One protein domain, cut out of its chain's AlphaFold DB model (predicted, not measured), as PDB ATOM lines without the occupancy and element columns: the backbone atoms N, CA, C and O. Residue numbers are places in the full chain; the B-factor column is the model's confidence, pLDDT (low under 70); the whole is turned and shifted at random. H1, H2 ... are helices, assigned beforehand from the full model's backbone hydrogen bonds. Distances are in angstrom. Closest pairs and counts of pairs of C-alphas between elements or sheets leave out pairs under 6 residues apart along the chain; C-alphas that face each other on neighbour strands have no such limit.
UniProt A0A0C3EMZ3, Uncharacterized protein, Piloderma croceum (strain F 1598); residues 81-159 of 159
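AT A GLANCE: This is residues 81 to 159 of the 159 residues of an uncharacterized protein of Piloderma croceum (strain F 1598) (UniProt A0A0C3EMZ3). H3 lies in the middle, with H1 along one side and one end of H4 at its start, while H2 sits beyond H1 and the long stretch 102 to 123 swings round H3. The 79 printed residues hold four helices, H1 to H4, and no named strand; the class is all helix, though with under half of the residues, 39. The whole is compact, radius of gyration of the C-alphas 12.5 A, spanning 35 by 30 by 20 A.

HOW THE PARTS SIT: H1, residues 81 to 86, only just touches H2, residues 93 to 101, with 3 pairs of C-alphas within 8 A, the closest Val 84 and Gln 96 at 7.2 A; the tilt is steep, 57 degrees, opposite ways. H1 touches H3, residues 124 to 134, at a shallow tilt of 21 degrees, opposite ways; the closest C-alphas, Ala 83 and Leu 128, are 5.2 A apart. H4, residues 146 to 158, only just touches H3, with residues 146 to 150 alone and 3 pairs within 8 A; the closest C-alphas are His 124 and Leu 146, 6.3 A. H4 is apart from H1 and H2. In H1 to H4 every O i to N i+4 pair is within hydrogen-bond range.

IN THESE COORDINATES: H1 starts at C-alpha 81 (-23.965, -1.590, -11.176); H4 ends at C-alpha 158 (-13.168, 18.020, -22.121). H1 to H4 measure 8.8, 12.0, 15.6 and 18.8 A.

THE WHOLE: Pro 94 and Leu 159 have the C-alphas farthest apart, 35.9 A. The printed part has no cut; H2 to H3 and H3 to H4 are long links. Residues 88 to 104 have pLDDT under 70.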
ATOM      1  N   ALA A  81     -23.669  -0.537 -10.213       81.31
ATOM      2  CA  ALA A  81     -23.965  -1.590 -11.176       81.31
ATOM      3  C   ALA A  81     -23.004  -1.544 -12.375       81.31
ATOM      4  O   ALA A  81     -22.488  -2.579 -12.788       81.31
ATOM      5  N   LEU A  82     -22.698  -0.341 -12.871       82.81
ATOM      6  CA  LEU A  82     -21.750  -0.128 -13.969       82.81
ATOM      7  C   LEU A  82     -20.322  -0.500 -13.550       82.81
ATOM      8  O   LEU A  82     -19.609  -1.182 -14.283       82.81
ATOM      9  N   ALA A  83     -19.914  -0.101 -12.344       85.31
ATOM     10  CA  ALA A  83     -18.597  -0.424 -11.814       85.31
ATOM     11  C   ALA A  83     -18.415  -1.937 -11.580       85.31
ATOM     12  O   ALA A  83     -17.348  -2.467 -11.876       85.31
ATOM     13  N   VAL A  84     -19.449  -2.642 -11.097       82.50
ATOM     14  CA  VAL A  84     -19.441  -4.113 -10.968       82.50
ATOM     15  C   VAL A  84     -19.286  -4.763 -12.339       82.50
ATOM     16  O   VAL A  84     -18.427  -5.624 -12.506       82.50
ATOM     17  N   GLN A  85     -20.071  -4.320 -13.327       81.44
ATOM     18  CA  GLN A  85     -20.011  -4.870 -14.682       81.44
ATOM     19  C   GLN A  85     -18.624  -4.739 -15.297       81.44
ATOM     20  O   GLN A  85     -18.207  -5.645 -15.997       81.44
ATOM     21  N   LEU A  86     -17.899  -3.651 -15.027       82.94
ATOM     22  CA  LEU A  86     -16.561  -3.416 -15.573       82.94
ATOM     23  C   LEU A  86     -15.434  -4.113 -14.791       82.94
ATOM     24  O   LEU A  86     -14.304  -4.166 -15.275       82.94
ATOM     25  N   ASN A  87     -15.723  -4.659 -13.607       80.81
ATOM     26  CA  ASN A  87     -14.755  -5.295 -12.713       80.81
ATOM     27  C   ASN A  87     -14.795  -6.833 -12.814       80.81
ATOM     28  O   ASN A  87     -14.864  -7.526 -11.805       80.81
ATOM     29  N   LEU A  88     -14.760  -7.407 -14.021       63.31
ATOM     30  CA  LEU A  88     -14.861  -8.869 -14.222       63.31
ATOM     31  C   LEU A  88     -13.549  -9.653 -13.980       63.31
ATOM     32  O   LEU A  88     -13.415 -10.804 -14.388       63.31
ATOM     33  N   GLY A  89     -12.569  -9.065 -13.289       59.50
ATOM     34  CA  GLY A  89     -11.274  -9.696 -13.027       59.50
ATOM     35  C   GLY A  89     -11.208 -10.448 -11.694       59.50
ATOM     36  O   GLY A  89     -10.742  -9.886 -10.708       59.50
ATOM     37  N   GLY A  90     -11.642 -11.711 -11.662       56.44
ATOM     38  CA  GLY A  90     -11.176 -12.747 -10.715       56.44
ATOM     39  C   GLY A  90     -11.519 -12.618  -9.222       56.44
ATOM     40  O   GLY A  90     -11.218 -13.535  -8.462       56.44
ATOM     41  N   ILE A  91     -12.144 -11.527  -8.773       62.69
ATOM     42  CA  ILE A  91     -12.591 -11.381  -7.379       62.69
ATOM     43  C   ILE A  91     -14.011 -11.953  -7.263       62.69
ATOM     44  O   ILE A  91     -14.883 -11.524  -8.020       62.69
ATOM     45  N   PRO A  92     -14.288 -12.884  -6.333       65.44
ATOM     46  CA  PRO A  92     -15.627 -13.430  -6.166       65.44
ATOM     47  C   PRO A  92     -16.635 -12.318  -5.833       65.44
ATOM     48  O   PRO A  92     -16.377 -11.435  -5.010       65.44
ATOM     49  N   LEU A  93     -17.805 -12.390  -6.478       64.75
ATOM     50  CA  LEU A  93     -18.898 -11.408  -6.427       64.75
ATOM     51  C   LEU A  93     -19.210 -10.850  -5.014       64.75
ATOM     52  O   LEU A  93     -19.391  -9.638  -4.889       64.75
ATOM     53  N   PRO A  94     -19.208 -11.652  -3.925       64.44
ATOM     54  CA  PRO A  94     -19.482 -11.147  -2.577       64.44
ATOM     55  C   PRO A  94     -18.439 -10.136  -2.077       64.44
ATOM     56  O   PRO A  94     -18.788  -9.136  -1.452       64.44
ATOM     57  N   GLN A  95     -17.156 -10.353  -2.387       64.69
ATOM     58  CA  GLN A  95     -16.078  -9.428  -2.018       64.69
ATOM     59  C   GLN A  95     -16.109  -8.161  -2.878       64.69
ATOM     60  O   GLN A  95     -15.790  -7.075  -2.392       64.69
ATOM     61  N   GLN A  96     -16.540  -8.279  -4.138       63.16
ATOM     62  CA  GLN A  96     -16.740  -7.118  -5.003       63.16
ATOM     63  C   GLN A  96     -17.862  -6.223  -4.484       63.16
ATOM     64  O   GLN A  96     -17.656  -5.014  -4.373       63.16
ATOM     65  N   LEU A  97     -19.013  -6.800  -4.113       63.81
ATOM     66  CA  LEU A  97     -20.109  -6.033  -3.523       63.81
ATOM     67  C   LEU A  97     -19.684  -5.369  -2.213       63.81
ATOM     68  O   LEU A  97     -19.964  -4.190  -2.049       63.81
ATOM     69  N   ALA A  98     -18.954  -6.055  -1.330       66.44
ATOM     70  CA  ALA A  98     -18.493  -5.461  -0.071       66.44
ATOM     71  C   ALA A  98     -17.569  -4.244  -0.289       66.44
ATOM     72  O   ALA A  98     -17.762  -3.193   0.322       66.44
ATOM     73  N   LEU A  99     -16.608  -4.341  -1.217       62.31
ATOM     74  CA  LEU A  99     -15.706  -3.231  -1.561       62.31
ATOM     75  C   LEU A  99     -16.430  -2.069  -2.252       62.31
ATOM     76  O   LEU A  99     -16.027  -0.908  -2.142       62.31
ATOM     77  N   LEU A 100     -17.501  -2.374  -2.981       61.84
ATOM     78  CA  LEU A 100     -18.278  -1.400  -3.729       61.84
ATOM     79  C   LEU A 100     -19.427  -0.808  -2.889       61.84
ATOM     80  O   LEU A 100     -19.821   0.321  -3.154       61.84
ATOM     81  N   GLN A 101     -19.920  -1.460  -1.837       63.75
ATOM     82  CA  GLN A 101     -21.004  -0.951  -0.981       63.75
ATOM     83  C   GLN A 101     -20.539   0.039   0.094       63.75
ATOM     84  O   GLN A 101     -21.345   0.822   0.585       63.75
ATOM     85  N   ALA A 102     -19.242   0.088   0.411       58.91
ATOM     86  CA  ALA A 102     -18.720   0.870   1.534       58.91
ATOM     87  C   ALA A 102     -18.812   2.412   1.407       58.91
ATOM     88  O   ALA A 102     -18.406   3.100   2.336       58.91
ATOM     89  N   ASN A 103     -19.355   2.982   0.316       58.47
ATOM     90  CA  ASN A 103     -19.459   4.447   0.195       58.47
ATOM     91  C   ASN A 103     -20.910   4.901   0.080       58.47
ATOM     92  O   ASN A 103     -21.650   4.398  -0.768       58.47
ATOM     93  N   ALA A 104     -21.242   5.912   0.882       60.00
ATOM     94  CA  ALA A 104     -22.469   6.685   0.804       60.00
ATOM     95  C   ALA A 104     -22.751   7.162  -0.631       60.00
ATOM     96  O   ALA A 104     -21.837   7.433  -1.417       60.00
ATOM     97  N   ILE A 105     -24.037   7.269  -0.968       70.25
ATOM     98  CA  ILE A 105     -24.489   7.863  -2.226       70.25
ATOM     99  C   ILE A 105     -24.034   9.324  -2.214       70.25
ATOM    100  O   ILE A 105     -24.540  10.119  -1.428       70.25
ATOM    101  N   ALA A 106     -23.059   9.667  -3.057       76.75
ATOM    102  CA  ALA A 106     -22.608  11.048  -3.172       76.75
ATOM    103  C   ALA A 106     -23.773  11.932  -3.635       76.75
ATOM    104  O   ALA A 106     -24.463  11.581  -4.602       76.75
ATOM    105  N   GLY A 107     -23.982  13.048  -2.940       79.25
ATOM    106  CA  GLY A 107     -24.983  14.048  -3.295       79.25
ATOM    107  C   GLY A 107     -24.607  14.786  -4.580       79.25
ATOM    108  O   GLY A 107     -23.437  14.834  -4.960       79.25
ATOM    109  N   MET A 108     -25.596  15.360  -5.262       86.31
ATOM    110  CA  MET A 108     -25.343  16.241  -6.410       86.31
ATOM    111  C   MET A 108     -24.508  17.455  -5.975       86.31
ATOM    112  O   MET A 108     -24.600  17.896  -4.828       86.31
ATOM    113  N   GLY A 109     -23.673  17.973  -6.872       84.50
ATOM    114  CA  GLY A 109     -22.758  19.083  -6.585       84.50
ATOM    115  C   GLY A 109     -21.514  18.697  -5.775       84.50
ATOM    116  O   GLY A 109     -20.651  19.540  -5.552       84.50
ATOM    117  N   GLN A 110     -21.386  17.438  -5.343       86.69
ATOM    118  CA  GLN A 110     -20.161  16.953  -4.709       86.69
ATOM    119  C   GLN A 110     -19.093  16.621  -5.753       86.69
ATOM    120  O   GLN A 110     -19.399  16.256  -6.890       86.69
ATOM    121  N   VAL A 111     -17.835  16.679  -5.320       87.75
ATOM    122  CA  VAL A 111     -16.660  16.258  -6.091       87.75
ATOM    123  C   VAL A 111     -16.081  14.957  -5.517       87.75
ATOM    124  O   VAL A 111     -16.236  14.702  -4.316       87.75
ATOM    125  N   PRO A 112     -15.425  14.109  -6.329       86.69
ATOM    126  CA  PRO A 112     -14.812  12.886  -5.828       86.69
ATOM    127  C   PRO A 112     -13.668  13.213  -4.850       86.69
ATOM    128  O   PRO A 112     -12.753  13.949  -5.222       86.69
ATOM    129  N   PRO A 113     -13.633  12.630  -3.637       85.00
ATOM    130  CA  PRO A 113     -12.597  12.939  -2.642       85.00
ATOM    131  C   PRO A 113     -11.199  12.412  -3.012       85.00
ATOM    132  O   PRO A 113     -10.220  12.754  -2.363       85.00
ATOM    133  N   PHE A 114     -11.103  11.562  -4.035       84.38
ATOM    134  CA  PHE A 114      -9.867  10.945  -4.531       84.38
ATOM    135  C   PHE A 114      -9.507  11.428  -5.945       84.38
ATOM    136  O   PHE A 114      -8.787  10.741  -6.666       84.38
ATOM    137  N   TYR A 115     -10.049  12.570  -6.375       87.62
ATOM    138  CA  TYR A 115      -9.733  13.126  -7.686       87.62
ATOM    139  C   TYR A 115      -8.255  13.525  -7.777       87.62
ATOM    140  O   TYR A 115      -7.739  14.250  -6.929       87.62
ATOM    141  N   ASN A 116      -7.602  13.067  -8.839       89.50
ATOM    142  CA  ASN A 116      -6.282  13.491  -9.275       89.50
ATOM    143  C   ASN A 116      -6.403  14.166 -10.649       89.50
ATOM    144  O   ASN A 116      -7.128  13.691 -11.524       89.50
ATOM    145  N   VAL A 117      -5.672  15.263 -10.834       87.69
ATOM    146  CA  VAL A 117      -5.554  15.949 -12.128       87.69
ATOM    147  C   VAL A 117      -4.769  15.095 -13.127       87.69
ATOM    148  O   VAL A 117      -5.043  15.140 -14.323       87.69
ATOM    149  N   ASP A 118      -3.827  14.288 -12.639       90.69
ATOM    150  CA  ASP A 118      -3.061  13.359 -13.463       90.69
ATOM    151  C   ASP A 118      -3.869  12.075 -13.735       90.69
ATOM    152  O   ASP A 118      -3.838  11.109 -12.967       90.69
ATOM    153  N   ILE A 119      -4.628  12.078 -14.835       88.75
ATOM    154  CA  ILE A 119      -5.430  10.926 -15.282       88.75
ATOM    155  C   ILE A 119      -4.527   9.760 -15.710       88.75
ATOM    156  O   ILE A 119      -4.911   8.590 -15.583       88.75
ATOM    157  N   ASP A 120      -3.306  10.042 -16.164       91.38
ATOM    158  CA  ASP A 120      -2.348   9.008 -16.540       91.38
ATOM    159  C   ASP A 120      -1.850   8.220 -15.323       91.38
ATOM    160  O   ASP A 120      -1.511   7.041 -15.462       91.38
ATOM    161  N   ALA A 121      -1.933   8.781 -14.114       93.69
ATOM    162  CA  ALA A 121      -1.677   8.052 -12.872       93.69
ATOM    163  C   ALA A 121      -2.806   7.079 -12.478       93.69
ATOM    164  O   ALA A 121      -2.587   6.183 -11.655       93.69
ATOM    165  N   TYR A 122      -4.010   7.206 -13.052       92.69
ATOM    166  CA  TYR A 122      -5.144   6.380 -12.641       92.69
ATOM    167  C   TYR A 122      -4.961   4.904 -12.965       92.69
ATOM    168  O   TYR A 122      -4.597   4.496 -14.073       92.69
ATOM    169  N   GLN A 123      -5.301   4.076 -11.985       91.88
ATOM    170  CA  GLN A 123      -5.438   2.644 -12.170       91.88
ATOM    171  C   GLN A 123      -6.874   2.306 -12.565       91.88
ATOM    172  O   GLN A 123      -7.807   3.093 -12.395       91.88
ATOM    173  N   HIS A 124      -7.085   1.076 -13.038       89.38
ATOM    174  CA  HIS A 124      -8.431   0.594 -13.349       89.38
ATOM    175  C   HIS A 124      -9.406   0.799 -12.175       89.38
ATOM    176  O   HIS A 124     -10.548   1.203 -12.385       89.38
ATOM    177  N   ARG A 125      -8.940   0.585 -10.937       88.50
ATOM    178  CA  ARG A 125      -9.744   0.774  -9.724       88.50
ATOM    179  C   ARG A 125     -10.170   2.225  -9.504       88.50
ATOM    180  O   ARG A 125     -11.283   2.441  -9.035       88.50
ATOM    181  N   ASP A 126      -9.336   3.198  -9.852       90.81
ATOM    182  CA  ASP A 126      -9.669   4.617  -9.688       90.81
ATOM    183  C   ASP A 126     -10.753   5.031 -10.683       90.81
ATOM    184  O   ASP A 126     -11.752   5.632 -10.291       90.81
ATOM    185  N   LEU A 127     -10.648   4.563 -11.931       90.12
ATOM    186  CA  LEU A 127     -11.697   4.746 -12.939       90.12
ATOM    187  C   LEU A 127     -13.033   4.133 -12.492       90.12
ATOM    188  O   LEU A 127     -14.074   4.769 -12.620       90.12
ATOM    189  N   LEU A 128     -13.025   2.937 -11.893       88.50
ATOM    190  CA  LEU A 128     -14.246   2.321 -11.350       88.50
ATOM    191  C   LEU A 128     -14.864   3.139 -10.209       88.50
ATOM    192  O   LEU A 128     -16.088   3.238 -10.111       88.50
ATOM    193  N   ARG A 129     -14.036   3.738  -9.345       88.38
ATOM    194  CA  ARG A 129     -14.522   4.620  -8.276       88.38
ATOM    195  C   ARG A 129     -15.158   5.887  -8.847       88.38
ATOM    196  O   ARG A 129     -16.179   6.320  -8.315       88.38
ATOM    197  N   LEU A 130     -14.608   6.441  -9.928       89.62
ATOM    198  CA  LEU A 130     -15.192   7.586 -10.634       89.62
ATOM    199  C   LEU A 130     -16.523   7.213 -11.298       89.62
ATOM    200  O   LEU A 130     -17.505   7.918 -11.098       89.62
ATOM    201  N   ILE A 131     -16.604   6.065 -11.978       89.69
ATOM    202  CA  ILE A 131     -17.857   5.548 -12.564       89.69
ATOM    203  C   ILE A 131     -18.931   5.381 -11.486       89.69
ATOM    204  O   ILE A 131     -20.065   5.836 -11.643       89.69
ATOM    205  N   LYS A 132     -18.564   4.790 -10.341       88.44
ATOM    206  CA  LYS A 132     -19.454   4.674  -9.181       88.44
ATOM    207  C   LYS A 132     -19.920   6.047  -8.687       88.44
ATOM    208  O   LYS A 132     -21.100   6.209  -8.383       88.44
ATOM    209  N   PHE A 133     -19.009   7.015  -8.593       89.38
ATOM    210  CA  PHE A 133     -19.304   8.353  -8.090       89.38
ATOM    211  C   PHE A 133     -20.245   9.127  -9.019       89.38
ATOM    212  O   PHE A 133     -21.300   9.569  -8.564       89.38
ATOM    213  N   TYR A 134     -19.892   9.242 -10.300       89.06
ATOM    214  CA  TYR A 134     -20.631  10.018 -11.300       89.06
ATOM    215  C   TYR A 134     -21.842   9.292 -11.877       89.06
ATOM    216  O   TYR A 134     -22.610   9.916 -12.590       89.06
ATOM    217  N   ASN A 135     -22.036   8.003 -11.580       87.69
ATOM    218  CA  ASN A 135     -23.136   7.212 -12.137       87.69
ATOM    219  C   ASN A 135     -23.162   7.203 -13.679       87.69
ATOM    220  O   ASN A 135     -24.219   7.187 -14.304       87.69
ATOM    221  N   ASN A 136     -21.979   7.216 -14.291       85.38
ATOM    222  CA  ASN A 136     -21.796   7.264 -15.736       85.38
ATOM    223  C   ASN A 136     -20.636   6.339 -16.126       85.38
ATOM    224  O   ASN A 136     -19.653   6.235 -15.395       85.38
ATOM    225  N   ASN A 137     -20.762   5.636 -17.252       82.62
ATOM    226  CA  ASN A 137     -19.721   4.750 -17.768       82.62
ATOM    227  C   ASN A 137     -18.702   5.473 -18.663       82.62
ATOM    228  O   ASN A 137     -17.715   4.850 -19.037       82.62
ATOM    229  N   PHE A 138     -18.919   6.744 -19.027       86.88
ATOM    230  CA  PHE A 138     -18.027   7.534 -19.894       86.88
ATOM    231  C   PHE A 138     -17.747   6.876 -21.261       86.88
ATOM    232  O   PHE A 138     -16.700   7.092 -21.868       86.88
ATOM    233  N   GLY A 139     -18.644   5.995 -21.724       86.75
ATOM    234  CA  GLY A 139     -18.431   5.177 -22.924       86.75
ATOM    235  C   GLY A 139     -17.392   4.054 -22.767       86.75
ATOM    236  O   GLY A 139     -16.990   3.443 -23.764       86.75
ATOM    237  N   ILE A 140     -16.937   3.773 -21.542       88.88
ATOM    238  CA  ILE A 140     -16.027   2.668 -21.224       88.88
ATOM    239  C   ILE A 140     -16.782   1.338 -21.302       88.88
ATOM    240  O   ILE A 140     -17.843   1.173 -20.698       88.88
ATOM    241  N   ILE A 141     -16.196   0.375 -22.015       89.38
ATOM    242  CA  ILE A 141     -16.690  -0.999 -22.128       89.38
ATOM    243  C   ILE A 141     -15.699  -1.999 -21.528       89.38
ATOM    244  O   ILE A 141     -14.522  -1.715 -21.295       89.38
ATOM    245  N   LEU A 142     -16.191  -3.211 -21.288       84.62
ATOM    246  CA  LEU A 142     -15.449  -4.291 -20.643       84.62
ATOM    247  C   LEU A 142     -14.157  -4.692 -21.365       84.62
ATOM    248  O   LEU A 142     -13.149  -4.954 -20.715       84.62
ATOM    249  N   SER A 143     -14.174  -4.709 -22.695       86.81
ATOM    250  CA  SER A 143     -13.024  -5.077 -23.524       86.81
ATOM    251  C   SER A 143     -11.994  -3.956 -23.688       86.81
ATOM    252  O   SER A 143     -10.929  -4.203 -24.250       86.81
ATOM    253  N   ASP A 144     -12.272  -2.739 -23.204       89.75
ATOM    254  CA  ASP A 144     -11.322  -1.635 -23.328       89.75
ATOM    255  C   ASP A 144     -10.059  -1.916 -22.511       89.75
ATOM    256  O   ASP A 144     -10.126  -2.276 -21.333       89.75
ATOM    257  N   SER A 145      -8.901  -1.660 -23.114       92.69
ATOM    258  CA  SER A 145      -7.628  -1.631 -22.393       92.69
ATOM    259  C   SER A 145      -7.575  -0.439 -21.429       92.69
ATOM    260  O   SER A 145      -8.247   0.571 -21.645       92.69
ATOM    261  N   LEU A 146      -6.756  -0.504 -20.371       91.38
ATOM    262  CA  LEU A 146      -6.613   0.614 -19.428       91.38
ATOM    263  C   LEU A 146      -6.274   1.957 -20.122       91.38
ATOM    264  O   LEU A 146      -6.947   2.939 -19.809       91.38
ATOM    265  N   PRO A 147      -5.329   2.027 -21.086       95.50
ATOM    266  CA  PRO A 147      -5.084   3.249 -21.858       95.50
ATOM    267  C   PRO A 147      -6.329   3.779 -22.583       95.50
ATOM    268  O   PRO A 147      -6.642   4.962 -22.490       95.50
ATOM    269  N   THR A 148      -7.100   2.903 -23.237       95.31
ATOM    270  CA  THR A 148      -8.346   3.288 -23.922       95.31
ATOM    271  C   THR A 148      -9.363   3.881 -22.947       95.31
ATOM    272  O   THR A 148     -10.022   4.873 -23.255       95.31
ATOM    273  N   ARG A 149      -9.479   3.311 -21.741       93.75
ATOM    274  CA  ARG A 149     -10.393   3.819 -20.705       93.75
ATOM    275  C   ARG A 149      -9.991   5.211 -20.221       93.75
ATOM    276  O   ARG A 149     -10.860   6.064 -20.065       93.75
ATOM    277  N   LYS A 150      -8.688   5.452 -20.029       93.94
ATOM    278  CA  LYS A 150      -8.149   6.779 -19.685       93.94
ATOM    279  C   LYS A 150      -8.447   7.802 -20.773       93.94
ATOM    280  O   LYS A 150      -8.935   8.881 -20.465       93.94
ATOM    281  N   GLN A 151      -8.234   7.438 -22.037       94.31
ATOM    282  CA  GLN A 151      -8.524   8.312 -23.174       94.31
ATOM    283  C   GLN A 151     -10.011   8.689 -23.242       94.31
ATOM    284  O   GLN A 151     -10.345   9.858 -23.404       94.31
ATOM    285  N   LYS A 152     -10.916   7.717 -23.077       93.44
ATOM    286  CA  LYS A 152     -12.365   7.978 -23.042       93.44
ATOM    287  C   LYS A 152     -12.762   8.882 -21.874       93.44
ATOM    288  O   LYS A 152     -13.569   9.789 -22.052       93.44
ATOM    289  N   PHE A 153     -12.160   8.675 -20.704       90.94
ATOM    290  CA  PHE A 153     -12.378   9.541 -19.548       90.94
ATOM    291  C   PHE A 153     -11.863  10.970 -19.786       90.94
ATOM    292  O   PHE A 153     -12.569  11.925 -19.477       90.94
ATOM    293  N   HIS A 154     -10.685  11.123 -20.401       90.50
ATOM    294  CA  HIS A 154     -10.160  12.422 -20.835       90.50
ATOM    295  C   HIS A 154     -11.136  13.151 -21.753       90.50
ATOM    296  O   HIS A 154     -11.446  14.310 -21.500       90.50
ATOM    297  N   LEU A 155     -11.637  12.460 -22.784       90.50
ATOM    298  CA  LEU A 155     -12.603  13.033 -23.718       90.50
ATOM    299  C   LEU A 155     -13.850  13.521 -22.982       90.50
ATOM    300  O   LEU A 155     -14.282  14.643 -23.213       90.50
ATOM    301  N   TRP A 156     -14.380  12.721 -22.054       89.38
ATOM    302  CA  TRP A 156     -15.539  13.114 -21.255       89.38
ATOM    303  C   TRP A 156     -15.292  14.367 -20.399       89.38
ATOM    304  O   TRP A 156     -16.189  15.191 -20.299       89.38
ATOM    305  N   MET A 157     -14.097  14.553 -19.828       83.62
ATOM    306  CA  MET A 157     -13.781  15.759 -19.039       83.62
ATOM    307  C   MET A 157     -13.560  17.024 -19.886       83.62
ATOM    308  O   MET A 157     -13.500  18.117 -19.329       83.62
ATOM    309  N   THR A 158     -13.381  16.885 -21.201       83.75
ATOM    310  CA  THR A 158     -13.168  18.020 -22.121       83.75
ATOM    311  C   THR A 158     -14.410  18.430 -22.914       83.75
ATOM    312  O   THR A 158     -14.345  19.426 -23.633       83.75
ATOM    313  N   LEU A 159     -15.493  17.649 -22.831       73.31
ATOM    314  CA  LEU A 159     -16.786  17.929 -23.467       73.31
ATOM    315  C   LEU A 159     -17.649  18.819 -22.571       73.31
ATOM    316  O   LEU A 159     -18.326  19.701 -23.143       73.31
TER     317      LEU A 159